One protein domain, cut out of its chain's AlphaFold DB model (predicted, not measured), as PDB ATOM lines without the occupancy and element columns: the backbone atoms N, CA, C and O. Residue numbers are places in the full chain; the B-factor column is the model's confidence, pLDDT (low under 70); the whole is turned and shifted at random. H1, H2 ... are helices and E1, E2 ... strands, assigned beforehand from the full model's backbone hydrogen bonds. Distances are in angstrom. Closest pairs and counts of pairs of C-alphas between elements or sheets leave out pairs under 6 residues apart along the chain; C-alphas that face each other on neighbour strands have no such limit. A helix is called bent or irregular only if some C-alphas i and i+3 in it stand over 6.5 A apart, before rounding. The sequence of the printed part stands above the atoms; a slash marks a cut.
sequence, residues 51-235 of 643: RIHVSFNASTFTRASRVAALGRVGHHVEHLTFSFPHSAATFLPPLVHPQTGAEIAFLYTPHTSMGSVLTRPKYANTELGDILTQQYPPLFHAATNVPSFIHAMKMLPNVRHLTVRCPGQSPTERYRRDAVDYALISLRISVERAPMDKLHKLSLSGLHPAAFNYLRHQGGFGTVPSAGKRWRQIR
ATOM      1  N   ARG A  51     -32.170  36.056  22.686       95.38
ATOM      2  CA  ARG A  51     -32.112  34.608  22.953       95.38
ATOM      3  C   ARG A  51     -32.781  34.318  24.298       95.38
ATOM      4  O   ARG A  51     -32.445  34.976  25.275       95.38
ATOM      5  N   ILE A  52     -33.668  33.322  24.378       95.31
ATOM      6  CA  ILE A  52     -34.226  32.854  25.662       95.31
ATOM      7  C   ILE A  52     -34.131  31.334  25.809       95.31
ATOM      8  O   ILE A  52     -34.306  30.588  24.843       95.31
ATOM      9  N   HIS A  53     -33.896  30.881  27.041       95.69
ATOM     10  CA  HIS A  53     -33.965  29.476  27.432       95.69
ATOM     11  C   HIS A  53     -35.188  29.242  28.325       95.69
ATOM     12  O   HIS A  53     -35.393  29.950  29.311       95.69
ATOM     13  N   VAL A  54     -35.995  28.237  27.996       95.38
ATOM     14  CA  VAL A  54     -37.200  27.853  28.736       95.38
ATOM     15  C   VAL A  54     -37.093  26.380  29.112       95.38
ATOM     16  O   VAL A  54     -37.100  25.520  28.239       95.38
ATOM     17  N   SER A  55     -37.043  26.078  30.408       95.75
ATOM     18  CA  SER A  55     -37.200  24.705  30.907       95.75
ATOM     19  C   SER A  55     -38.677  24.422  31.187       95.75
ATOM     20  O   SER A  55     -39.368  25.223  31.832       95.75
ATOM     21  N   PHE A  56     -39.186  23.290  30.708       96.00
ATOM     22  CA  PHE A  56     -40.560  22.876  30.951       96.00
ATOM     23  C   PHE A  56     -40.763  22.438  32.409       96.00
ATOM     24  O   PHE A  56     -39.918  21.790  33.012       96.00
ATOM     25  N   ASN A  57     -41.883  22.857  32.990       95.00
ATOM     26  CA  ASN A  57     -42.371  22.480  34.315       95.00
ATOM     27  C   ASN A  57     -43.874  22.806  34.368       95.00
ATOM     28  O   ASN A  57     -44.376  23.574  33.540       95.00
ATOM     29  N   ALA A  58     -44.587  22.300  35.380       94.69
ATOM     30  CA  ALA A  58     -46.037  22.479  35.518       94.69
ATOM     31  C   ALA A  58     -46.508  23.955  35.540       94.69
ATOM     32  O   ALA A  58     -47.673  24.241  35.259       94.69
ATOM     33  N   SER A  59     -45.610  24.906  35.838       93.75
ATOM     34  CA  SER A  59     -45.917  26.340  35.925       93.75
ATOM     35  C   SER A  59     -45.476  27.183  34.712       93.75
ATOM     36  O   SER A  59     -45.709  28.395  34.697       93.75
ATOM     37  N   THR A  60     -44.819  26.597  33.697       93.25
ATOM     38  CA  THR A  60     -44.124  27.349  32.623       93.25
ATOM     39  C   THR A  60     -45.030  28.322  31.859       93.25
ATOM     40  O   THR A  60     -44.646  29.477  31.692       93.25
ATOM     41  N   PHE A  61     -46.242  27.904  31.476       93.44
ATOM     42  CA  PHE A  61     -47.215  28.734  30.739       93.44
ATOM     43  C   PHE A  61     -48.519  29.002  31.515       93.44
ATOM     44  O   PHE A  61     -49.563  29.286  30.925       93.44
ATOM     45  N   THR A  62     -48.466  28.894  32.845       91.00
ATOM     46  CA  THR A  62     -49.602  29.135  33.756       91.00
ATOM     47  C   THR A  62     -49.266  30.140  34.863       91.00
ATOM     48  O   THR A  62     -50.156  30.845  35.331       91.00
ATOM     49  N   ARG A  63     -47.989  30.293  35.252       94.88
ATOM     50  CA  ARG A  63     -47.561  31.322  36.214       94.88
ATOM     51  C   ARG A  63     -47.716  32.719  35.603       94.88
ATOM     52  O   ARG A  63     -46.927  33.110  34.742       94.88
ATOM     53  N   ALA A  64     -48.687  33.490  36.094       94.38
ATOM     54  CA  ALA A  64     -49.067  34.795  35.544       94.38
ATOM     55  C   ALA A  64     -47.887  35.768  35.342       94.38
ATOM     56  O   ALA A  64     -47.822  36.436  34.314       94.38
ATOM     57  N   SER A  65     -46.905  35.803  36.253       94.31
ATOM     58  CA  SER A  65     -45.721  36.664  36.102       94.31
ATOM     59  C   SER A  65     -44.824  36.283  34.915       94.31
ATOM     60  O   SER A  65     -44.278  37.176  34.269       94.31
ATOM     61  N   ARG A  66     -44.713  34.987  34.572       92.88
ATOM     62  CA  ARG A  66     -43.995  34.515  33.372       92.88
ATOM     63  C   ARG A  66     -44.747  34.898  32.099       92.88
ATOM     64  O   ARG A  66     -44.137  35.423  31.176       92.88
ATOM     65  N   VAL A  67     -46.069  34.703  32.075       93.81
ATOM     66  CA  VAL A  67     -46.924  35.061  30.928       93.81
ATOM     67  C   VAL A  67     -46.921  36.578  30.690       93.81
ATOM     68  O   VAL A  67     -46.723  37.025  29.564       93.81
ATOM     69  N   ALA A  68     -47.033  37.386  31.747       95.31
ATOM     70  CA  ALA A  68     -46.962  38.844  31.655       95.31
ATOM     71  C   ALA A  68     -45.566  39.355  31.247       95.31
ATOM     72  O   ALA A  68     -45.468  40.356  30.541       95.31
ATOM     73  N   ALA A  69     -44.483  38.686  31.663       93.81
ATOM     74  CA  ALA A  69     -43.137  39.000  31.183       93.81
ATOM     75  C   ALA A  69     -42.981  38.671  29.690       93.81
ATOM     76  O   ALA A  69     -42.514  39.517  28.929       93.81
ATOM     77  N   LEU A  70     -43.446  37.492  29.261       94.44
ATOM     78  CA  LEU A  70     -43.432  37.063  27.862       94.44
ATOM     79  C   LEU A  70     -44.241  38.014  26.964       94.44
ATOM     80  O   LEU A  70     -43.775  38.371  25.888       94.44
ATOM     81  N   GLY A  71     -45.387  38.512  27.439       95.31
ATOM     82  CA  GLY A  71     -46.174  39.527  26.733       95.31
ATOM     83  C   GLY A  71     -45.452  40.868  26.548       95.31
ATOM     84  O   GLY A  71     -45.719  41.563  25.572       95.31
ATOM     85  N   ARG A  72     -44.508  41.224  27.434       94.19
ATOM     86  CA  ARG A  72     -43.681  42.436  27.290       94.19
ATOM     87  C   ARG A  72     -42.498  42.233  26.344       94.19
ATOM     88  O   ARG A  72     -42.293  43.062  25.466       94.19
ATOM     89  N   VAL A  73     -41.724  41.154  26.506       94.94
ATOM     90  CA  VAL A  73     -40.415  40.999  25.824       94.94
ATOM     91  C   VAL A  73     -40.392  39.969  24.692       94.94
ATOM     92  O   VAL A  73     -39.439  39.944  23.920       94.94
ATOM     93  N   GLY A  74     -41.426  39.135  24.550       95.25
ATOM     94  CA  GLY A  74     -41.460  38.025  23.586       95.25
ATOM     95  C   GLY A  74     -41.300  38.457  22.125       95.25
ATOM     96  O   GLY A  74     -40.723  37.735  21.315       95.25
ATOM     97  N   HIS A  75     -41.708  39.684  21.795       95.19
ATOM     98  CA  HIS A  75     -41.534  40.251  20.461       95.19
ATOM     99  C   HIS A  75     -40.069  40.602  20.113       95.19
ATOM    100  O   HIS A  75     -39.775  40.817  18.939       95.19
ATOM    101  N   HIS A  76     -39.142  40.621  21.081       96.00
ATOM    102  CA  HIS A  76     -37.697  40.729  20.827       96.00
ATOM    103  C   HIS A  76     -37.018  39.374  20.576       96.00
ATOM    104  O   HIS A  76     -35.868  39.346  20.145       96.00
ATOM    105  N   VAL A  77     -37.697  38.254  20.848       97.00
ATOM    106  CA  VAL A  77     -37.088  36.921  20.816       97.00
ATOM    107  C   VAL A  77     -36.922  36.440  19.380       97.00
ATOM    108  O   VAL A  77     -37.902  36.232  18.666       97.00
ATOM    109  N   GLU A  78     -35.675  36.182  18.986       97.31
ATOM    110  CA  GLU A  78     -35.337  35.577  17.694       97.31
ATOM    111  C   GLU A  78     -34.897  34.112  17.826       97.31
ATOM    112  O   GLU A  78     -35.096  33.314  16.905       97.31
ATOM    113  N   HIS A  79     -34.339  33.729  18.976       97.88
ATOM    114  CA  HIS A  79     -33.934  32.357  19.270       97.88
ATOM    115  C   HIS A  79     -34.600  31.856  20.557       97.88
ATOM    116  O   HIS A  79     -34.345  32.384  21.640       97.88
ATOM    117  N   LEU A  80     -35.407  30.801  20.441       97.44
ATOM    118  CA  LEU A  80     -35.992  30.085  21.575       97.44
ATOM    119  C   LEU A  80     -35.301  28.729  21.726       97.44
ATOM    120  O   LEU A  80     -35.348  27.916  20.805       97.44
ATOM    121  N   THR A  81     -34.744  28.452  22.904       97.94
ATOM    122  CA  THR A  81     -34.386  27.091  23.321       97.94
ATOM    123  C   THR A  81     -35.393  26.600  24.349       97.94
ATOM    124  O   THR A  81     -35.550  27.214  25.401       97.94
ATOM    125  N   PHE A  82     -36.069  25.492  24.049       96.94
ATOM    126  CA  PHE A  82     -37.051  24.860  24.921       96.94
ATOM    127  C   PHE A  82     -36.533  23.477  25.342       96.94
ATOM    128  O   PHE A  82     -36.335  22.599  24.501       96.94
ATOM    129  N   SER A  83     -36.279  23.305  26.638       97.44
ATOM    130  CA  SER A  83     -35.818  22.053  27.240       97.44
ATOM    131  C   SER A  83     -36.952  21.348  27.984       97.44
ATOM    132  O   SER A  83     -37.642  21.966  28.798       97.44
ATOM    133  N   PHE A  84     -37.120  20.055  27.729       96.50
ATOM    134  CA  PHE A  84     -38.072  19.147  28.361       96.50
ATOM    135  C   PHE A  84     -37.286  18.026  29.064       96.50
ATOM    136  O   PHE A  84     -37.164  16.933  28.517       96.50
ATOM    137  N   PRO A  85     -36.664  18.299  30.225       94.19
ATOM    138  CA  PRO A  85     -35.849  17.304  30.913       94.19
ATOM    139  C   PRO A  85     -36.714  16.151  31.430       94.19
ATOM    140  O   PRO A  85     -37.733  16.379  32.089       94.19
ATOM    141  N   HIS A  86     -36.280  14.924  31.159       93.25
ATOM    142  CA  HIS A  86     -36.858  13.724  31.748       93.25
ATOM    143  C   HIS A  86     -36.424  13.579  33.212       93.25
ATOM    144  O   HIS A  86     -35.366  14.057  33.621       93.25
ATOM    145  N   SER A  87     -37.282  12.970  34.027       90.94
ATOM    146  CA  SER A  87     -37.056  12.733  35.458       90.94
ATOM    147  C   SER A  87     -38.083  11.731  35.999       90.94
ATOM    148  O   SER A  87     -39.060  11.411  35.322       90.94
ATOM    149  N   ALA A  88     -37.963  11.323  37.264       88.44
ATOM    150  CA  ALA A  88     -39.015  10.551  37.937       88.44
ATOM    151  C   ALA A  88     -40.408  11.229  37.881       88.44
ATOM    152  O   ALA A  88     -41.426  10.550  37.939       88.44
ATOM    153  N   ALA A  89     -40.475  12.558  37.709       87.44
ATOM    154  CA  ALA A  89     -41.724  13.311  37.572       87.44
ATOM    155  C   ALA A  89     -42.281  13.391  36.131       87.44
ATOM    156  O   ALA A  89     -43.366  13.947  35.938       87.44
ATOM    157  N   THR A  90     -41.569  12.877  35.116       92.62
ATOM    158  CA  THR A  90     -42.108  12.724  33.747       92.62
ATOM    159  C   THR A  90     -42.724  11.351  33.510       92.62
ATOM    160  O   THR A  90     -43.619  11.244  32.673       92.62
ATOM    161  N   PHE A  91     -42.290  10.335  34.260       91.44
ATOM    162  CA  PHE A  91     -42.841   8.979  34.262       91.44
ATOM    163  C   PHE A  91     -44.361   8.987  34.474       91.44
ATOM    164  O   PHE A  91     -44.876   9.638  35.383       91.44
ATOM    165  N   LEU A  92     -45.079   8.225  33.645       93.50
ATOM    166  CA  LEU A  92     -46.517   7.998  33.780       93.50
ATOM    167  C   LEU A  92     -46.757   6.500  34.042       93.50
ATOM    168  O   LEU A  92     -46.336   5.681  33.213       93.50
ATOM    169  N   PRO A  93     -47.362   6.104  35.179       91.50
ATOM    170  CA  PRO A  93     -47.763   4.715  35.417       91.50
ATOM    171  C   PRO A  93     -48.909   4.302  34.471       91.50
ATOM    172  O   PRO A  93     -49.543   5.172  33.877       91.50
ATOM    173  N   PRO A  94     -49.214   3.000  34.324       92.38
ATOM    174  CA  PRO A  94     -50.498   2.571  33.772       92.38
ATOM    175  C   PRO A  94     -51.651   3.200  34.568       92.38
ATOM    176  O   PRO A  94     -51.577   3.287  35.795       92.38
ATOM    177  N   LEU A  95     -52.705   3.651  33.886       93.56
ATOM    178  CA  LEU A  95     -53.897   4.189  34.549       93.56
ATOM    179  C   LEU A  95     -54.756   3.044  35.063       93.56
ATOM    180  O   LEU A  95     -55.063   2.126  34.308       93.56
ATOM    181  N   VAL A  96     -55.184   3.128  36.319       95.31
ATOM    182  CA  VAL A  96     -55.955   2.069  36.978       95.31
ATOM    183  C   VAL A  96     -57.263   2.638  37.513       95.31
ATOM    184  O   VAL A  96     -57.286   3.689  38.149       95.31
ATOM    185  N   HIS A  97     -58.372   1.948  37.281       94.81
ATOM    186  CA  HIS A  97     -59.682   2.348  37.780       94.81
ATOM    187  C   HIS A  97     -59.762   2.147  39.309       94.81
ATOM    188  O   HIS A  97     -59.690   1.002  39.766       94.81
ATOM    189  N   PRO A  98     -59.941   3.206  40.127       92.94
ATOM    190  CA  PRO A  98     -59.670   3.130  41.566       92.94
ATOM    191  C   PRO A  98     -60.576   2.160  42.344       92.94
ATOM    192  O   PRO A  98     -60.145   1.620  43.355       92.94
ATOM    193  N   GLN A  99     -61.802   1.896  41.875       92.75
ATOM    194  CA  GLN A  99     -62.729   0.944  42.509       92.75
ATOM    195  C   GLN A  99     -62.624  -0.504  41.995       92.75
ATOM    196  O   GLN A  99     -63.137  -1.401  42.656       92.75
ATOM    197  N   THR A 100     -62.035  -0.753  40.818       94.06
ATOM    198  CA  THR A 100     -62.086  -2.082  40.158       94.06
ATOM    199  C   THR A 100     -60.715  -2.683  39.858       94.06
ATOM    200  O   THR A 100     -60.640  -3.857  39.511       94.06
ATOM    201  N   GLY A 101     -59.632  -1.905  39.962       93.19
ATOM    202  CA  GLY A 101     -58.273  -2.364  39.660       93.19
ATOM    203  C   GLY A 101     -57.987  -2.602  38.171       93.19
ATOM    204  O   GLY A 101     -56.880  -3.009  37.830       93.19
ATOM    205  N   ALA A 102     -58.948  -2.348  37.276       94.12
ATOM    206  CA  ALA A 102     -58.784  -2.549  35.838       94.12
ATOM    207  C   ALA A 102     -57.924  -1.447  35.190       94.12
ATOM    208  O   ALA A 102     -58.057  -0.271  35.535       94.12
ATOM    209  N   GLU A 103     -57.082  -1.810  34.218       94.19
ATOM    210  CA  GLU A 103     -56.297  -0.845  33.438       94.19
ATOM    211  C   GLU A 103     -57.195  -0.031  32.484       94.19
ATOM    212  O   GLU A 103     -58.086  -0.570  31.825       94.19
ATOM    213  N   ILE A 104     -56.949   1.280  32.387       93.06
ATOM    214  CA  ILE A 104     -57.708   2.213  31.548       93.06
ATOM    215  C   ILE A 104     -56.870   2.662  30.344       93.06
ATOM    216  O   ILE A 104     -55.924   3.445  30.465       93.06
ATOM    217  N   ALA A 105     -57.284   2.255  29.143       89.56
ATOM    218  CA  ALA A 105     -56.663   2.677  27.888       89.56
ATOM    219  C   ALA A 105     -56.918   4.172  27.581       89.56
ATOM    220  O   ALA A 105     -57.977   4.564  27.083       89.56
ATOM    221  N   PHE A 106     -55.930   5.035  27.841       90.25
ATOM    222  CA  PHE A 106     -56.058   6.484  27.640       90.25
ATOM    223  C   PHE A 106     -55.830   6.938  26.183       90.25
ATOM    224  O   PHE A 106     -54.703   7.189  25.743       90.25
ATOM    225  N   LEU A 107     -56.925   7.140  25.441       89.25
ATOM    226  CA  LEU A 107     -56.899   7.735  24.100       89.25
ATOM    227  C   LEU A 107     -56.834   9.276  24.151       89.25
ATOM    228  O   LEU A 107     -57.851   9.975  24.179       89.25
ATOM    229  N   TYR A 108     -55.622   9.836  24.122       91.25
ATOM    230  CA  TYR A 108     -55.429  11.290  24.104       91.25
ATOM    231  C   TYR A 108     -55.882  11.943  22.789       91.25
ATOM    232  O   TYR A 108     -55.361  11.643  21.716       91.25
ATOM    233  N   THR A 109     -56.786  12.925  22.883       91.06
ATOM    234  CA  THR A 109     -57.189  13.777  21.751       91.06
ATOM    235  C   THR A 109     -57.038  15.264  22.123       91.06
ATOM    236  O   THR A 109     -57.911  15.794  22.815       91.06
ATOM    237  N   PRO A 110     -55.981  15.971  21.677       91.38
ATOM    238  CA  PRO A 110     -55.624  17.311  22.163       91.38
ATOM    239  C   PRO A 110     -56.692  18.400  21.942       91.38
ATOM    240  O   PRO A 110     -57.397  18.434  20.932       91.38
ATOM    241  N   HIS A 111     -56.758  19.358  22.869       90.69
ATOM    242  CA  HIS A 111     -57.588  20.571  22.777       90.69
ATOM    243  C   HIS A 111     -56.887  21.656  21.955       90.69
ATOM    244  O   HIS A 111     -56.197  22.524  22.479       90.69
ATOM    245  N   THR A 112     -57.021  21.581  20.632       87.44
ATOM    246  CA  THR A 112     -56.213  22.397  19.709       87.44
ATOM    247  C   THR A 112     -56.599  23.886  19.639       87.44
ATOM    248  O   THR A 112     -55.867  24.682  19.050       87.44
ATOM    249  N   SER A 113     -57.747  24.295  20.189       84.31
ATOM    250  CA  SER A 113     -58.211  25.692  20.205       84.31
ATOM    251  C   SER A 113     -59.006  26.021  21.470       84.31
ATOM    252  O   SER A 113     -59.584  25.128  22.087       84.31
ATOM    253  N   MET A 114     -59.116  27.310  21.816       75.31
ATOM    254  CA  MET A 114     -59.975  27.766  22.924       75.31
ATOM    255  C   MET A 114     -61.439  27.332  22.739       75.31
ATOM    256  O   MET A 114     -62.079  26.929  23.703       75.31
ATOM    257  N   GLY A 115     -61.951  27.334  21.502       77.50
ATOM    258  CA  GLY A 115     -63.301  26.845  21.203       77.50
ATOM    259  C   GLY A 115     -63.487  25.359  21.532       77.50
ATOM    260  O   GLY A 115     -64.525  24.986  22.064       77.50
ATOM    261  N   SER A 116     -62.462  24.522  21.316       78.38
ATOM    262  CA  SER A 116     -62.533  23.090  21.658       78.38
ATOM    263  C   SER A 116     -62.596  22.797  23.164       78.38
ATOM    264  O   SER A 116     -62.976  21.689  23.528       78.38
ATOM    265  N   VAL A 117     -62.287  23.785  24.017       80.12
ATOM    266  CA  VAL A 117     -62.448  23.710  25.483       80.12
ATOM    267  C   VAL A 117     -63.911  23.894  25.903       80.12
ATOM    268  O   VAL A 117     -64.315  23.410  26.954       80.12
ATOM    269  N   LEU A 118     -64.716  24.578  25.082       82.31
ATOM    270  CA  LEU A 118     -66.125  24.867  25.370       82.31
ATOM    271  C   LEU A 118     -67.080  23.789  24.839       82.31
ATOM    272  O   LEU A 118     -68.197  23.677  25.333       82.31
ATOM    273  N   THR A 119     -66.667  23.008  23.834       83.88
ATOM    274  CA  THR A 119     -67.539  22.028  23.157       83.88
ATOM    275  C   THR A 119     -67.415  20.596  23.675       83.88
ATOM    276  O   THR A 119     -68.257  19.766  23.340       83.88
ATOM    277  N   ARG A 120     -66.380  20.271  24.461       88.12
ATOM    278  CA  ARG A 120     -66.151  18.929  25.027       88.12
ATOM    279  C   ARG A 120     -65.209  18.980  26.242       88.12
ATOM    280  O   ARG A 120     -64.403  19.907  26.324       88.12
ATOM    281  N   PRO A 121     -65.242  17.995  27.159       86.00
ATOM    282  CA  PRO A 121     -64.300  17.925  28.281       86.00
ATOM    283  C   PRO A 121     -62.830  17.767  27.832       86.00
ATOM    284  O   PRO A 121     -62.540  17.351  26.704       86.00
ATOM    285  N   LYS A 122     -61.881  18.133  28.715       85.75
ATOM    286  CA  LYS A 122     -60.421  18.085  28.448       85.75
ATOM    287  C   LYS A 122     -59.927  16.662  28.164       85.75
ATOM    288  O   LYS A 122     -59.100  16.453  27.278       85.75
ATOM    289  N   TYR A 123     -60.463  15.712  28.919       88.06
ATOM    290  CA  TYR A 123     -60.292  14.270  28.777       88.06
ATOM    291  C   TYR A 123     -61.674  13.670  28.446       88.06
ATOM    292  O   TYR A 123     -62.669  14.376  28.587       88.06
ATOM    293  N   ALA A 124     -61.754  12.442  27.920       85.88
ATOM    294  CA  ALA A 124     -62.933  11.978  27.164       85.88
ATOM    295  C   ALA A 124     -64.284  12.099  27.907       85.88
ATOM    296  O   ALA A 124     -65.277  12.499  27.300       85.88
ATOM    297  N   ASN A 125     -64.302  11.822  29.211       88.69
ATOM    298  CA  ASN A 125     -65.391  12.137  30.136       88.69
ATOM    299  C   ASN A 125     -64.815  12.818  31.403       88.69
ATOM    300  O   ASN A 125     -63.602  13.032  31.506       88.69
ATOM    301  N   THR A 126     -65.673  13.207  32.352       90.25
ATOM    302  CA  THR A 126     -65.245  13.844  33.614       90.25
ATOM    303  C   THR A 126     -64.501  12.876  34.529       90.25
ATOM    304  O   THR A 126     -63.423  13.213  34.995       90.25
ATOM    305  N   GLU A 127     -65.019  11.660  34.690       91.62
ATOM    306  CA  GLU A 127     -64.462  10.590  35.531       91.62
ATOM    307  C   GLU A 127     -63.004  10.248  35.185       91.62
ATOM    308  O   GLU A 127     -62.135  10.282  36.052       91.62
ATOM    309  N   LEU A 128     -62.694  10.029  33.903       92.75
ATOM    310  CA  LEU A 128     -61.322   9.860  33.420       92.75
ATOM    311  C   LEU A 128     -60.465  11.095  33.717       92.75
ATOM    312  O   LEU A 128     -59.277  10.969  33.993       92.75
ATOM    313  N   GLY A 129     -61.050  12.292  33.659       92.38
ATOM    314  CA  GLY A 129     -60.376  13.530  34.036       92.38
ATOM    315  C   GLY A 129     -60.037  13.603  35.524       92.38
ATOM    316  O   GLY A 129     -58.939  14.045  35.860       92.38
ATOM    317  N   ASP A 130     -60.926  13.127  36.392       93.56
ATOM    318  CA  ASP A 130     -60.711  13.060  37.837       93.56
ATOM    319  C   ASP A 130     -59.664  11.987  38.186       93.56
ATOM    320  O   ASP A 130     -58.712  12.289  38.904       93.56
ATOM    321  N   ILE A 131     -59.748  10.789  37.590       95.44
ATOM    322  CA  ILE A 131     -58.748   9.710  37.738       95.44
ATOM    323  C   ILE A 131     -57.363  10.182  37.269       95.44
ATOM    324  O   ILE A 131     -56.386  10.047  38.006       95.44
ATOM    325  N   LEU A 132     -57.270  10.806  36.087       95.00
ATOM    326  CA  LEU A 132     -56.025  11.406  35.595       95.00
ATOM    327  C   LEU A 132     -55.476  12.448  36.580       95.00
ATOM    328  O   LEU A 132     -54.275  12.480  36.808       95.00
ATOM    329  N   THR A 133     -56.339  13.285  37.164       94.00
ATOM    330  CA  THR A 133     -55.938  14.357  38.100       94.00
ATOM    331  C   THR A 133     -55.515  13.828  39.475       94.00
ATOM    332  O   THR A 133     -54.790  14.511  40.192       94.00
ATOM    333  N   GLN A 134     -55.926  12.610  39.836       93.94
ATOM    334  CA  GLN A 134     -55.487  11.916  41.049       93.94
ATOM    335  C   GLN A 134     -54.187  11.121  40.839       93.94
ATOM    336  O   GLN A 134     -53.365  11.065  41.748       93.94
ATOM    337  N   GLN A 135     -53.998  10.501  39.667       94.88
ATOM    338  CA  GLN A 135     -52.903   9.547  39.425       94.88
ATOM    339  C   GLN A 135     -51.695  10.126  38.680       94.88
ATOM    340  O   GLN A 135     -50.589   9.608  38.837       94.88
ATOM    341  N   TYR A 136     -51.863  11.164  37.853       95.06
ATOM    342  CA  TYR A 136     -50.771  11.729  37.054       95.06
ATOM    343  C   TYR A 136     -50.236  13.050  37.633       95.06
ATOM    344  O   TYR A 136     -50.984  13.851  38.197       95.06
ATOM    345  N   PRO A 137     -48.925  13.328  37.488       95.00
ATOM    346  CA  PRO A 137     -48.311  14.508  38.083       95.00
ATOM    347  C   PRO A 137     -48.823  15.812  37.438       95.00
ATOM    348  O   PRO A 137     -49.126  15.836  36.240       95.00
ATOM    349  N   PRO A 138     -48.798  16.959  38.150       95.31
ATOM    350  CA  PRO A 138     -49.155  18.276  37.598       95.31
ATOM    351  C   PRO A 138     -48.445  18.632  36.280       95.31
ATOM    352  O   PRO A 138     -48.972  19.392  35.461       95.31
ATOM    353  N   LEU A 139     -47.264  18.048  36.043       96.25
ATOM    354  CA  LEU A 139     -46.511  18.164  34.798       96.25
ATOM    355  C   LEU A 139     -47.287  17.629  33.582       96.25
ATOM    356  O   LEU A 139     -47.301  18.295  32.550       96.25
ATOM    357  N   PHE A 140     -48.005  16.507  33.707       96.38
ATOM    358  CA  PHE A 140     -48.875  15.964  32.656       96.38
ATOM    359  C   PHE A 140     -50.064  16.889  32.353       96.38
ATOM    360  O   PHE A 140     -50.420  17.112  31.191       96.38
ATOM    361  N   HIS A 141     -50.677  17.481  33.379       95.19
ATOM    362  CA  HIS A 141     -51.817  18.382  33.186       95.19
ATOM    363  C   HIS A 141     -51.413  19.687  32.495       95.19
ATOM    364  O   HIS A 141     -52.188  20.202  31.681       95.19
ATOM    365  N   ALA A 142     -50.196  20.172  32.758       96.12
ATOM    366  CA  ALA A 142     -49.570  21.256  32.010       96.12
ATOM    367  C   ALA A 142     -49.164  20.821  30.590       96.12
ATOM    368  O   ALA A 142     -49.447  21.543  29.637       96.12
ATOM    369  N   ALA A 143     -48.569  19.636  30.426       97.06
ATOM    370  CA  ALA A 143     -48.161  19.087  29.130       97.06
ATOM    371  C   ALA A 143     -49.351  18.923  28.177       97.06
ATOM    372  O   ALA A 143     -49.250  19.247  27.001       97.06
ATOM    373  N   THR A 144     -50.510  18.512  28.692       95.38
ATOM    374  CA  THR A 144     -51.776  18.398  27.944       95.38
ATOM    375  C   THR A 144     -52.560  19.717  27.825       95.38
ATOM    376  O   THR A 144     -53.645  19.741  27.241       95.38
ATOM    377  N   ASN A 145     -52.046  20.838  28.344       94.44
ATOM    378  CA  ASN A 145     -52.655  22.167  28.210       94.44
ATOM    379  C   ASN A 145     -52.155  22.891  26.941       94.44
ATOM    380  O   ASN A 145     -51.515  23.945  27.002       94.44
ATOM    381  N   VAL A 146     -52.477  22.322  25.773       95.19
ATOM    382  CA  VAL A 146     -52.155  22.895  24.450       95.19
ATOM    383  C   VAL A 146     -52.543  24.385  24.323       95.19
ATOM    384  O   VAL A 146     -51.737  25.149  23.787       95.19
ATOM    385  N   PRO A 147     -53.707  24.864  24.827       93.31
ATOM    386  CA  PRO A 147     -54.067  26.281  24.736       93.31
ATOM    387  C   PRO A 147     -53.060  27.239  25.390       93.31
ATOM    388  O   PRO A 147     -52.772  28.287  24.810       93.31
ATOM    389  N   SER A 148     -52.460  26.875  26.531       94.06
ATOM    390  CA  SER A 148     -51.395  27.675  27.158       94.06
ATOM    391  C   SER A 148     -50.116  27.728  26.310       94.06
ATOM    392  O   SER A 148     -49.508  28.794  26.210       94.06
ATOM    393  N   PHE A 149     -49.733  26.632  25.640       96.00
ATOM    394  CA  PHE A 149     -48.619  26.649  24.678       96.00
ATOM    395  C   PHE A 149     -48.936  27.565  23.481       96.00
ATOM    396  O   PHE A 149     -48.105  28.383  23.094       96.00
ATOM    397  N   ILE A 150     -50.153  27.488  22.920       94.50
ATOM    398  CA  ILE A 150     -50.599  28.356  21.811       94.50
ATOM    399  C   ILE A 150     -50.565  29.836  22.221       94.50
ATOM    400  O   ILE A 150     -50.133  30.681  21.438       94.50
ATOM    401  N   HIS A 151     -51.007  30.161  23.439       94.00
ATOM    402  CA  HIS A 151     -50.975  31.527  23.961       94.00
ATOM    403  C   HIS A 151     -49.538  32.055  24.090       94.00
ATOM    404  O   HIS A 151     -49.260  33.164  23.638       94.00
ATOM    405  N   ALA A 152     -48.615  31.242  24.615       94.88
ATOM    406  CA  ALA A 152     -47.205  31.604  24.737       94.88
ATOM    407  C   ALA A 152     -46.513  31.785  23.372       94.88
ATOM    408  O   ALA A 152     -45.859  32.801  23.147       94.88
ATOM    409  N   MET A 153     -46.700  30.860  22.423       94.75
ATOM    410  CA  MET A 153     -46.072  30.964  21.095       94.75
ATOM    411  C   MET A 153     -46.607  32.142  20.267       94.75
ATOM    412  O   MET A 153     -45.879  32.695  19.448       94.75
ATOM    413  N   LYS A 154     -47.842  32.601  20.515       94.38
ATOM    414  CA  LYS A 154     -48.369  33.841  19.915       94.38
ATOM    415  C   LYS A 154     -47.659  35.115  20.390       94.38
ATOM    416  O   LYS A 154     -47.713  36.112  19.680       94.38
ATOM    417  N   MET A 155     -46.981  35.089  21.540       95.56
ATOM    418  CA  MET A 155     -46.154  36.204  22.028       95.56
ATOM    419  C   MET A 155     -44.742  36.212  21.419       95.56
ATOM    420  O   MET A 155     -43.967  37.121  21.699       95.56
ATOM    421  N   LEU A 156     -44.407  35.214  20.592       95.62
ATOM    422  CA  LEU A 156     -43.073  34.964  20.040       95.62
ATOM    423  C   LEU A 156     -43.039  35.039  18.490       95.62
ATOM    424  O   LEU A 156     -42.521  34.125  17.846       95.62
ATOM    425  N   PRO A 157     -43.582  36.100  17.849       94.88
ATOM    426  CA  PRO A 157     -43.724  36.158  16.389       94.88
ATOM    427  C   PRO A 157     -42.385  36.246  15.641       94.88
ATOM    428  O   PRO A 157     -42.289  35.839  14.490       94.88
ATOM    429  N   ASN A 158     -41.333  36.772  16.278       96.12
ATOM    430  CA  ASN A 158     -40.041  37.013  15.631       96.12
ATOM    431  C   ASN A 158     -39.056  35.834  15.723       96.12
ATOM    432  O   ASN A 158     -37.921  35.964  15.264       96.12
ATOM    433  N   VAL A 159     -39.480  34.673  16.243       97.06
ATOM    434  CA  VAL A 159     -38.619  33.488  16.360       97.06
ATOM    435  C   VAL A 159     -38.174  32.999  14.980       97.06
ATOM    436  O   VAL A 159     -38.962  32.530  14.161       97.06
ATOM    437  N   ARG A 160     -36.863  33.082  14.758       97.12
ATOM    438  CA  ARG A 160     -36.130  32.617  13.574       97.12
ATOM    439  C   ARG A 160     -35.601  31.195  13.747       97.12
ATOM    440  O   ARG A 160     -35.483  30.449  12.773       97.12
ATOM    441  N   HIS A 161     -35.292  30.834  14.991       98.12
ATOM    442  CA  HIS A 161     -34.660  29.580  15.379       98.12
ATOM    443  C   HIS A 161     -35.351  28.977  16.605       98.12
ATOM    444  O   HIS A 161     -35.328  29.574  17.685       98.12
ATOM    445  N   LEU A 162     -35.905  27.775  16.445       98.00
ATOM    446  CA  LEU A 162     -36.394  26.949  17.547       98.00
ATOM    447  C   LEU A 162     -35.372  25.846  17.846       98.00
ATOM    448  O   LEU A 162     -35.027  25.073  16.956       98.00
ATOM    449  N   THR A 163     -34.930  25.746  19.099       98.44
ATOM    450  CA  THR A 163     -34.179  24.596  19.618       98.44
ATOM    451  C   THR A 163     -35.072  23.800  20.566       98.44
ATOM    452  O   THR A 163     -35.675  24.386  21.464       98.44
ATOM    453  N   VAL A 164     -35.141  22.480  20.397       98.25
ATOM    454  CA  VAL A 164     -35.873  21.548  21.267       98.25
ATOM    455  C   VAL A 164     -34.882  20.546  21.851       98.25
ATOM    456  O   VAL A 164     -34.115  19.934  21.107       98.25
ATOM    457  N   ARG A 165     -34.895  20.381  23.176       97.62
ATOM    458  CA  ARG A 165     -34.038  19.434  23.905       97.62
ATOM    459  C   ARG A 165     -34.885  18.576  24.833       97.62
ATOM    460  O   ARG A 165     -35.743  19.136  25.506       97.62
ATOM    461  N   CYS A 166     -34.639  17.272  24.901       95.12
ATOM    462  CA  CYS A 166     -35.347  16.348  25.797       95.12
ATOM    463  C   CYS A 166     -34.357  15.442  26.561       95.12
ATOM    464  O   CYS A 166     -34.421  14.220  26.442       95.12
ATOM    465  N   PRO A 167     -33.394  16.013  27.312       92.38
ATOM    466  CA  PRO A 167     -32.303  15.241  27.902       92.38
ATOM    467  C   PRO A 167     -32.796  14.244  28.959       92.38
ATOM    468  O   PRO A 167     -33.771  14.510  29.664       92.38
ATOM    469  N   GLY A 168     -32.068  13.135  29.110       85.81
ATOM    470  CA  GLY A 168     -32.158  12.249  30.276       85.81
ATOM    471  C   GLY A 168     -33.212  11.138  30.232       85.81
ATOM    472  O   GLY A 168     -33.504  10.586  31.289       85.81
ATOM    473  N   GLN A 169     -33.801  10.803  29.075       88.31
ATOM    474  CA  GLN A 169     -34.619   9.583  28.989       88.31
ATOM    475  C   GLN A 169     -33.700   8.355  28.979       88.31
ATOM    476  O   GLN A 169     -32.662   8.366  28.318       88.31
ATOM    477  N   SER A 170     -34.088   7.277  29.663       82.56
ATOM    478  CA  SER A 170     -33.400   5.995  29.497       82.56
ATOM    479  C   SER A 170     -33.760   5.373  28.139       82.56
ATOM    480  O   SER A 170     -34.951   5.289  27.822       82.56
ATOM    481  N   PRO A 171     -32.800   4.830  27.362       78.94
ATOM    482  CA  PRO A 171     -33.095   4.076  26.140       78.94
ATOM    483  C   PRO A 171     -34.046   2.883  26.351       78.94
ATOM    484  O   PRO A 171     -34.726   2.468  25.412       78.94
ATOM    485  N   THR A 172     -34.138   2.351  27.579       80.19
ATOM    486  CA  THR A 172     -35.101   1.296  27.944       80.19
ATOM    487  C   THR A 172     -36.557   1.773  27.926       80.19
ATOM    488  O   THR A 172     -37.459   0.964  27.721       80.19
ATOM    489  N   GLU A 173     -36.807   3.075  28.089       83.94
ATOM    490  CA  GLU A 173     -38.154   3.651  28.163       83.94
ATOM    491  C   GLU A 173     -38.696   4.125  26.805       83.94
ATOM    492  O   GLU A 173     -39.850   4.531  26.735       83.94
ATOM    493  N   ARG A 174     -37.933   4.000  25.705       83.00
ATOM    494  CA  ARG A 174     -38.248   4.557  24.366       83.00
ATOM    495  C   ARG A 174     -39.643   4.240  23.785       83.00
ATOM    496  O   ARG A 174     -40.088   4.937  22.879       83.00
ATOM    497  N   TYR A 175     -40.310   3.178  24.248       86.94
ATOM    498  CA  TYR A 175     -41.671   2.798  23.827       86.94
ATOM    499  C   TYR A 175     -42.771   3.238  24.807       86.94
ATOM    500  O   TYR A 175     -43.953   3.228  24.456       86.94
ATOM    501  N   ARG A 176     -42.405   3.628  26.030       87.31
ATOM    502  CA  ARG A 176     -43.315   4.206  27.016       87.31
ATOM    503  C   ARG A 176     -43.686   5.617  26.572       87.31
ATOM    504  O   ARG A 176     -42.842   6.346  26.065       87.31
ATOM    505  N   ARG A 177     -44.937   6.023  26.802       90.81
ATOM    506  CA  ARG A 177     -45.329   7.432  26.683       90.81
ATOM    507  C   ARG A 177     -45.247   8.122  28.035       90.81
ATOM    508  O   ARG A 177     -45.831   7.640  29.003       90.81
ATOM    509  N   ASP A 178     -44.593   9.271  28.069       93.19
ATOM    510  CA  ASP A 178     -44.365  10.052  29.282       93.19
ATOM    511  C   ASP A 178     -44.964  11.476  29.194       93.19
ATOM    512  O   ASP A 178     -45.659  11.837  28.239       93.19
ATOM    513  N   ALA A 179     -44.739  12.305  30.219       95.56
ATOM    514  CA  ALA A 179     -45.206  13.692  30.234       95.56
ATOM    515  C   ALA A 179     -44.476  14.616  29.231       95.56
ATOM    516  O   ALA A 179     -45.041  15.647  28.851       95.56
ATOM    517  N   VAL A 180     -43.259  14.274  28.792       96.06
ATOM    518  CA  VAL A 180     -42.502  15.028  27.777       96.06
ATOM    519  C   VAL A 180     -43.112  14.806  26.400       96.06
ATOM    520  O   VAL A 180     -43.351  15.782  25.693       96.06
ATOM    521  N   ASP A 181     -43.487  13.580  26.050       95.25
ATOM    522  CA  ASP A 181     -44.179  13.270  24.793       95.25
ATOM    523  C   ASP A 181     -45.462  14.098  24.614       95.25
ATOM    524  O   ASP A 181     -45.697  14.699  23.560       95.25
ATOM    525  N   TYR A 182     -46.282  14.211  25.666       96.31
ATOM    526  CA  TYR A 182     -47.467  15.078  25.647       96.31
ATOM    527  C   TYR A 182     -47.106  16.562  25.489       96.31
ATOM    528  O   TYR A 182     -47.819  17.295  24.795       96.31
ATOM    529  N   ALA A 183     -45.993  17.008  26.077       97.12
ATOM    530  CA  ALA A 183     -45.502  18.375  25.939       97.12
ATOM    531  C   ALA A 183     -44.942  18.649  24.528       97.12
ATOM    532  O   ALA A 183     -45.142  19.745  24.005       97.12
ATOM    533  N   LEU A 184     -44.337  17.652  23.871       96.88
ATOM    534  CA  LEU A 184     -43.891  17.709  22.476       96.88
ATOM    535  C   LEU A 184     -45.073  17.777  21.501       96.88
ATOM    536  O   LEU A 184     -45.043  18.593  20.579       96.88
ATOM    537  N   ILE A 185     -46.150  17.009  21.732       96.25
ATOM    538  CA  ILE A 185     -47.413  17.165  20.982       96.25
ATOM    539  C   ILE A 185     -47.926  18.610  21.115       96.25
ATOM    540  O   ILE A 185     -48.254  19.250  20.113       96.25
ATOM    541  N   SER A 186     -47.979  19.144  22.340       96.38
ATOM    542  CA  SER A 186     -48.482  20.498  22.608       96.38
ATOM    543  C   SER A 186     -47.601  21.597  22.015       96.38
ATOM    544  O   SER A 186     -48.128  22.541  21.425       96.38
ATOM    545  N   LEU A 187     -46.272  21.454  22.090       96.12
ATOM    546  CA  LEU A 187     -45.317  22.332  21.416       96.12
ATOM    547  C   LEU A 187     -45.565  22.327  19.906       96.12
ATOM    548  O   LEU A 187     -45.758  23.390  19.313       96.12
ATOM    549  N   ARG A 188     -45.634  21.146  19.290       95.31
ATOM    550  CA  ARG A 188     -45.802  20.995  17.843       95.31
ATOM    551  C   ARG A 188     -47.108  21.619  17.345       95.31
ATOM    552  O   ARG A 188     -47.079  22.423  16.417       95.31
ATOM    553  N   ILE A 189     -48.229  21.362  18.025       94.81
ATOM    554  CA  ILE A 189     -49.516  22.015  17.722       94.81
ATOM    555  C   ILE A 189     -49.428  23.535  17.945       94.81
ATOM    556  O   ILE A 189     -50.002  24.302  17.174       94.81
ATOM    557  N   SER A 190     -48.701  24.011  18.961       94.38
ATOM    558  CA  SER A 190     -48.580  25.454  19.211       94.38
ATOM    559  C   SER A 190     -47.811  26.206  18.124       94.38
ATOM    560  O   SER A 190     -48.244  27.291  17.743       94.38
ATOM    561  N   VAL A 191     -46.767  25.606  17.541       93.19
ATOM    562  CA  VAL A 191     -46.053  26.150  16.369       93.19
ATOM    563  C   VAL A 191     -46.959  26.164  15.128       93.19
ATOM    564  O   VAL A 191     -46.954  27.127  14.366       93.19
ATOM    565  N   GLU A 192     -47.818  25.155  14.950       92.69
ATOM    566  CA  GLU A 192     -48.792  25.099  13.844       92.69
ATOM    567  C   GLU A 192     -49.931  26.132  13.959       92.69
ATOM    568  O   GLU A 192     -50.563  26.475  12.953       92.69
ATOM    569  N   ARG A 193     -50.209  26.615  15.180       91.38
ATOM    570  CA  ARG A 193     -51.304  27.546  15.520       91.38
ATOM    571  C   ARG A 193     -50.835  28.977  15.826       91.38
ATOM    572  O   ARG A 193     -51.681  29.869  15.950       91.38
ATOM    573  N   ALA A 194     -49.532  29.209  15.958       89.19
ATOM    574  CA  ALA A 194     -48.929  30.524  16.153       89.19
ATOM    575  C   ALA A 194     -48.432  31.125  14.820       89.19
ATOM    576  O   ALA A 194     -48.067  30.388  13.901       89.19
ATOM    577  N   PRO A 195     -48.390  32.464  14.687       79.38
ATOM    578  CA  PRO A 195     -47.832  33.138  13.519       79.38
ATOM    579  C   PRO A 195     -46.294  33.175  13.592       79.38
ATOM    580  O   PRO A 195     -45.698  34.237  13.715       79.38
ATOM    581  N   MET A 196     -45.651  32.006  13.532       88.62
ATOM    582  CA  MET A 196     -44.202  31.894  13.340       88.62
ATOM    583  C   MET A 196     -43.906  31.885  11.836       88.62
ATOM    584  O   MET A 196     -43.850  30.826  11.214       88.62
ATOM    585  N   ASP A 197     -43.802  33.068  11.232       90.69
ATOM    586  CA  ASP A 197     -43.524  33.287   9.803       90.69
ATOM    587  C   ASP A 197     -42.020  33.365   9.476       90.69
ATOM    588  O   ASP A 197     -41.619  33.153   8.335       90.69
ATOM    589  N   LYS A 198     -41.183  33.645  10.481       94.56
ATOM    590  CA  LYS A 198     -39.723  33.831  10.338       94.56
ATOM    591  C   LYS A 198     -38.897  32.592  10.703       94.56
ATOM    592  O   LYS A 198     -37.674  32.600  10.531       94.56
ATOM    593  N   LEU A 199     -39.553  31.535  11.191       95.81
ATOM    594  CA  LEU A 199     -38.937  30.292  11.657       95.81
ATOM    595  C   LEU A 199     -38.352  29.497  10.481       95.81
ATOM    596  O   LEU A 199     -39.073  28.818   9.755       95.81
ATOM    597  N   HIS A 200     -37.029  29.557  10.329       96.81
ATOM    598  CA  HIS A 200     -36.299  28.909   9.235       96.81
ATOM    599  C   HIS A 200     -35.187  27.961   9.712       96.81
ATOM    600  O   HIS A 200     -34.640  27.209   8.900       96.81
ATOM    601  N   LYS A 201     -34.846  27.971  11.011       98.12
ATOM    602  CA  LYS A 201     -33.926  27.008  11.630       98.12
ATOM    603  C   LYS A 201     -34.632  26.196  12.720       98.12
ATOM    604  O   LYS A 201     -35.256  26.771  13.612       98.12
ATOM    605  N   LEU A 202     -34.465  24.877  12.676       98.12
ATOM    606  CA  LEU A 202     -34.856  23.946  13.732       98.12
ATOM    607  C   LEU A 202     -33.614  23.199  14.227       98.12
ATOM    608  O   LEU A 202     -32.832  22.687  13.425       98.12
ATOM    609  N   SER A 203     -33.444  23.125  15.542       98.38
ATOM    610  CA  SER A 203     -32.386  22.348  16.186       98.38
ATOM    611  C   SER A 203     -32.990  21.400  17.214       98.38
ATOM    612  O   SER A 203     -33.395  21.807  18.296       98.38
ATOM    613  N   LEU A 204     -33.051  20.121  16.875       97.75
ATOM    614  CA  LEU A 204     -33.363  19.039  17.798       97.75
ATOM    615  C   LEU A 204     -32.035  18.569  18.411       97.75
ATOM    616  O   LEU A 204     -31.058  18.409  17.674       97.75
ATOM    617  N   SER A 205     -31.947  18.429  19.737       95.50
ATOM    618  CA  SER A 205     -30.676  18.096  20.400       95.50
ATOM    619  C   SER A 205     -30.855  17.369  21.731       95.50
ATOM    620  O   SER A 205     -31.389  17.944  22.683       95.50
ATOM    621  N   GLY A 206     -30.376  16.122  21.798       91.81
ATOM    622  CA  GLY A 206     -30.688  15.214  22.904       91.81
ATOM    623  C   GLY A 206     -32.181  14.916  22.884       91.81
ATOM    624  O   GLY A 206     -32.917  15.378  23.755       91.81
ATOM    625  N   LEU A 207     -32.641  14.304  21.791       93.62
ATOM    626  CA  LEU A 207     -33.976  13.726  21.708       93.62
ATOM    627  C   LEU A 207     -33.892  12.217  21.886       93.62
ATOM    628  O   LEU A 207     -33.071  11.557  21.248       93.62
ATOM    629  N   HIS A 208     -34.854  11.685  22.629       91.44
ATOM    630  CA  HIS A 208     -35.173  10.271  22.624       91.44
ATOM    631  C   HIS A 208     -35.849   9.850  21.305       91.44
ATOM    632  O   HIS A 208     -36.505  10.669  20.645       91.44
ATOM    633  N   PRO A 209     -35.782   8.565  20.911       88.19
ATOM    634  CA  PRO A 209     -36.280   8.110  19.609       88.19
ATOM    635  C   PRO A 209     -37.803   8.230  19.443       88.19
ATOM    636  O   PRO A 209     -38.314   8.265  18.320       88.19
ATOM    637  N   ALA A 210     -38.560   8.293  20.544       88.94
ATOM    638  CA  ALA A 210     -40.013   8.464  20.508       88.94
ATOM    639  C   ALA A 210     -40.435   9.885  20.098       88.94
ATOM    640  O   ALA A 210     -41.473  10.050  19.455       88.94
ATOM    641  N   ALA A 211     -39.618  10.906  20.396       93.69
ATOM    642  CA  ALA A 211     -39.938  12.317  20.172       93.69
ATOM    643  C   ALA A 211     -40.407  12.616  18.737       93.69
ATOM    644  O   ALA A 211     -41.337  13.401  18.527       93.69
ATOM    645  N   PHE A 212     -39.818  11.950  17.738       93.69
ATOM    646  CA  PHE A 212     -40.167  12.103  16.324       93.69
ATOM    647  C   PHE A 212     -41.616  11.695  16.007       93.69
ATOM    648  O   PHE A 212     -42.278  12.371  15.217       93.69
ATOM    649  N   ASN A 213     -42.166  10.678  16.683       92.25
ATOM    650  CA  ASN A 213     -43.574  10.284  16.535       92.25
ATOM    651  C   ASN A 213     -44.550  11.368  17.023       92.25
ATOM    652  O   ASN A 213     -45.681  11.450  16.541       92.25
ATOM    653  N   TYR A 214     -44.118  12.217  17.954       93.31
ATOM    654  CA  TYR A 214     -44.937  13.270  18.553       93.31
ATOM    655  C   TYR A 214     -44.750  14.621  17.850       93.31
ATOM    656  O   TYR A 214     -45.727  15.350  17.625       93.31
ATOM    657  N   LEU A 215     -43.519  14.901  17.410       93.56
ATOM    658  CA  LEU A 215     -43.143  16.057  16.597       93.56
ATOM    659  C   LEU A 215     -43.576  15.947  15.120       93.56
ATOM    660  O   LEU A 215     -43.576  16.961  14.421       93.56
ATOM    661  N   ARG A 216     -43.974  14.770  14.612       90.31
ATOM    662  CA  ARG A 216     -44.462  14.644  13.226       90.31
ATOM    663  C   ARG A 216     -45.746  15.456  13.000       90.31
ATOM    664  O   ARG A 216     -46.740  15.305  13.709       90.31
ATOM    665  N   HIS A 217     -45.736  16.296  11.968       87.50
ATOM    666  CA  HIS A 217     -46.856  17.174  11.607       87.50
ATOM    667  C   HIS A 217     -47.824  16.560  10.576       87.50
ATOM    668  O   HIS A 217     -48.797  17.193  10.171       87.50
ATOM    669  N   GLN A 218     -47.555  15.327  10.140       83.31
ATOM    670  CA  GLN A 218     -48.371  14.556   9.199       83.31
ATOM    671  C   GLN A 218     -48.895  13.317   9.932       83.31
ATOM    672  O   GLN A 218     -48.131  12.634  10.612       83.31
ATOM    673  N   GLY A 219     -50.209  13.065   9.880       79.69
ATOM    674  CA  GLY A 219     -50.834  11.936  10.589       79.69
ATOM    675  C   GLY A 219     -50.555  11.885  12.104       79.69
ATOM    676  O   GLY A 219     -50.477  10.799  12.675       79.69
ATOM    677  N   GLY A 220     -50.311  13.032  12.747       81.25
ATOM    678  CA  GLY A 220     -50.054  13.152  14.187       81.25
ATOM    679  C   GLY A 220     -51.271  13.657  14.969       81.25
ATOM    680  O   GLY A 220     -52.238  14.156  14.398       81.25
ATOM    681  N   PHE A 221     -51.211  13.588  16.302       85.50
ATOM    682  CA  PHE A 221     -52.259  14.131  17.177       85.50
ATOM    683  C   PHE A 221     -52.508  15.625  16.904       85.50
ATOM    684  O   PHE A 221     -51.557  16.407  16.909       85.50
ATOM    685  N   GLY A 222     -53.768  16.034  16.710       84.56
ATOM    686  CA  GLY A 222     -54.176  17.449  16.661       84.56
ATOM    687  C   GLY A 222     -53.653  18.287  15.486       84.56
ATOM    688  O   GLY A 222     -53.642  19.513  15.600       84.56
ATOM    689  N   THR A 223     -53.209  17.651  14.400       83.75
ATOM    690  CA  THR A 223     -52.699  18.312  13.185       83.75
ATOM    691  C   THR A 223     -53.710  19.257  12.528       83.75
ATOM    692  O   THR A 223     -54.916  19.215  12.781       83.75
ATOM    693  N   VAL A 224     -53.210  20.128  11.645       83.75
ATOM    694  CA  VAL A 224     -54.024  21.032  10.816       83.75
ATOM    695  C   VAL A 224     -53.574  21.063   9.357       83.75
ATOM    696  O   VAL A 224     -52.383  20.908   9.094       83.75
ATOM    697  N   PRO A 225     -54.469  21.386   8.399       83.00
ATOM    698  CA  PRO A 225     -54.094  21.582   6.993       83.00
ATOM    699  C   PRO A 225     -52.991  22.637   6.779       83.00
ATOM    700  O   PRO A 225     -52.214  22.557   5.830       83.00
ATOM    701  N   SER A 226     -52.874  23.622   7.679       83.12
ATOM    702  CA  SER A 226     -51.805  24.629   7.658       83.12
ATOM    703  C   SER A 226     -50.443  24.116   8.146       83.12
ATOM    704  O   SER A 226     -49.436  24.775   7.881       83.12
ATOM    705  N   ALA A 227     -50.372  22.965   8.822       87.38
ATOM    706  CA  ALA A 227     -49.159  22.471   9.476       87.38
ATOM    707  C   ALA A 227     -48.010  22.281   8.483       87.38
ATOM    708  O   ALA A 227     -46.920  22.819   8.672       87.38
ATOM    709  N   GLY A 228     -48.285  21.634   7.347       86.56
ATOM    710  CA  GLY A 228     -47.302  21.461   6.279       86.56
ATOM    711  C   GLY A 228     -46.788  22.782   5.688       86.56
ATOM    712  O   GLY A 228     -45.703  22.799   5.119       86.56
ATOM    713  N   LYS A 229     -47.506  23.910   5.810       86.62
ATOM    714  CA  LYS A 229     -46.968  25.237   5.437       86.62
ATOM    715  C   LYS A 229     -46.046  25.816   6.525       86.62
ATOM    716  O   LYS A 229     -45.114  26.533   6.188       86.62
ATOM    717  N   ARG A 230     -46.273  25.487   7.804       89.50
ATOM    718  CA  ARG A 230     -45.498  25.981   8.965       89.50
ATOM    719  C   ARG A 230     -44.202  25.212   9.234       89.50
ATOM    720  O   ARG A 230     -43.281  25.795   9.794       89.50
ATOM    721  N   TRP A 231     -44.095  23.958   8.798       92.25
ATOM    722  CA  TRP A 231     -42.856  23.176   8.926       92.25
ATOM    723  C   TRP A 231     -41.959  23.244   7.674       92.25
ATOM    724  O   TRP A 231     -40.745  23.357   7.815       92.25
ATOM    725  N   ARG A 232     -42.518  23.309   6.451       89.88
ATOM    726  CA  ARG A 232     -41.730  23.402   5.193       89.88
ATOM    727  C   ARG A 232     -40.970  24.724   4.975       89.88
ATOM    728  O   ARG A 232     -40.250  24.844   3.994       89.88
ATOM    729  N   GLN A 233     -41.116  25.714   5.853       93.31
ATOM    730  CA  GLN A 233     -40.303  26.946   5.847       93.31
ATOM    731  C   GLN A 233     -38.914  26.760   6.494       93.31
ATOM    732  O   GLN A 233     -38.046  27.623   6.349       93.31
ATOM    733  N   ILE A 234     -38.679  25.636   7.184       96.50
ATOM    734  CA  ILE A 234     -37.380  25.305   7.775       96.50
ATOM    735  C   ILE A 234     -36.389  24.907   6.675       96.50
ATOM    736  O   ILE A 234     -36.597  23.941   5.946       96.50
ATOM    737  N   ARG A 235     -35.293  25.666   6.602       97.50
ATOM    738  CA  ARG A 235     -34.173  25.506   5.662       97.50
ATOM    739  C   ARG A 235     -32.923  24.934   6.326       97.50
ATOM    740  O   ARG A 235     -32.053  24.399   5.650       97.50
TER     741      ARG A 235
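AT A GLANCE: This is residues 51 to 235 of the 643 residues of an uncharacterized protein of Stachybotrys chartarum IBT 40288 (UniProt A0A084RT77). The chain is wound in stacked turns: four parallel strands side by side make a wall, and the helices lie to one side of it, with H6 in the middle of the domain and H4, H5, H7 and H8 packed on H6. H1 only grazes the wall, with its residues 74 to 76, and is near H5; H2 is also near H5 and H3 is near H4, and the C-alphas of the long loop of residues 84 to 113 lie 9 to 31 A from the mean of all C-alphas. The printed part has 185 residues with eight named helices and four named strands, in the order E1 H1 E2 H2 H3 H4 H5 E3 H6 E4 H7 H8; under half of the residues are in named elements. The class is mixed, helices and strands, and the sheet runs E1 E2 E3 E4, all parallel. The whole is compact, with a radius of gyration of the C-alphas of 16.4 A and spans of 52 by 39 by 34 A.

IN THESE COORDINATES: E1, residues 51 to 55, begins at C-alpha 51 (-32.112, 34.608, 22.953). H1, residues 64 to 76, is 19.5 A long and irregular: C-alphas 72 and 75 are 7.5 A apart. E2 is residues 79 to 83, H2 114 to 119, H3 126 to 135 with 14.3 A, H4 138 to 143, H5 146 to 154 and E3 161 to 165. H6, residues 179 to 193, is 21.1 A long and begins at C-alpha 179 (-45.206, 13.692, 30.234). E4, residues 201 to 207, is 16.7 A long; H7 is residues 211 to 215, and H8, residues 227 to 231, ends at C-alpha 231 (-42.856, 23.176, 8.926).

HOW THE PARTS SIT: E1 and E2 have N 54 and O 81 at 2.8 A, E2 and E3 have N 163 and O 80 at 2.8 A, and E3 and E4 have N 164 and O 203 at 2.8 A. E1, H1, E2 and E3, H6, E4 are strand-helix-strand units, two parallel neighbour strands with a helix between, with right-handed crossovers; E2, H2 to H5, E3 is a third unit. H1 and H6 only graze the sheet. H6, the hub, touches H5 at a steep tilt of 49 degrees, the same way, the closest C-alphas being Ile 150 and Ser 190, 4.4 A. H6 touches H4 at C-alphas Ala 143 and Ala 183, 4.2 A, H7 at Ile 185 and Tyr 214, 5.2 A, and H8, with residues 191 to 192 alone, at Glu 192 and Ala 227, 5.1 A. H1 and H2 are each close to H5 but not clearly touching, with closest C-alphas Val 67 and Ala 152, 7.1 A, and Met 114 and Pro 147, 6.4 A; H3 is likewise close to H4, at Thr 133 and His 141, 7.6 A. Every O i to N i+4 pair is within hydrogen-bond range in H3 to H8, against 7 of 9 in H1 and 1 of 2 in H2.

THE WHOLE: The two C-alphas farthest apart are those of His 76 and Thr 100, 52.9 A. The printed part has no cut. The long links are E2 to H2, E3 to H6 and H7 to H8. The mean pLDDT of the printed part is 92.2, and no printed residue is under 70.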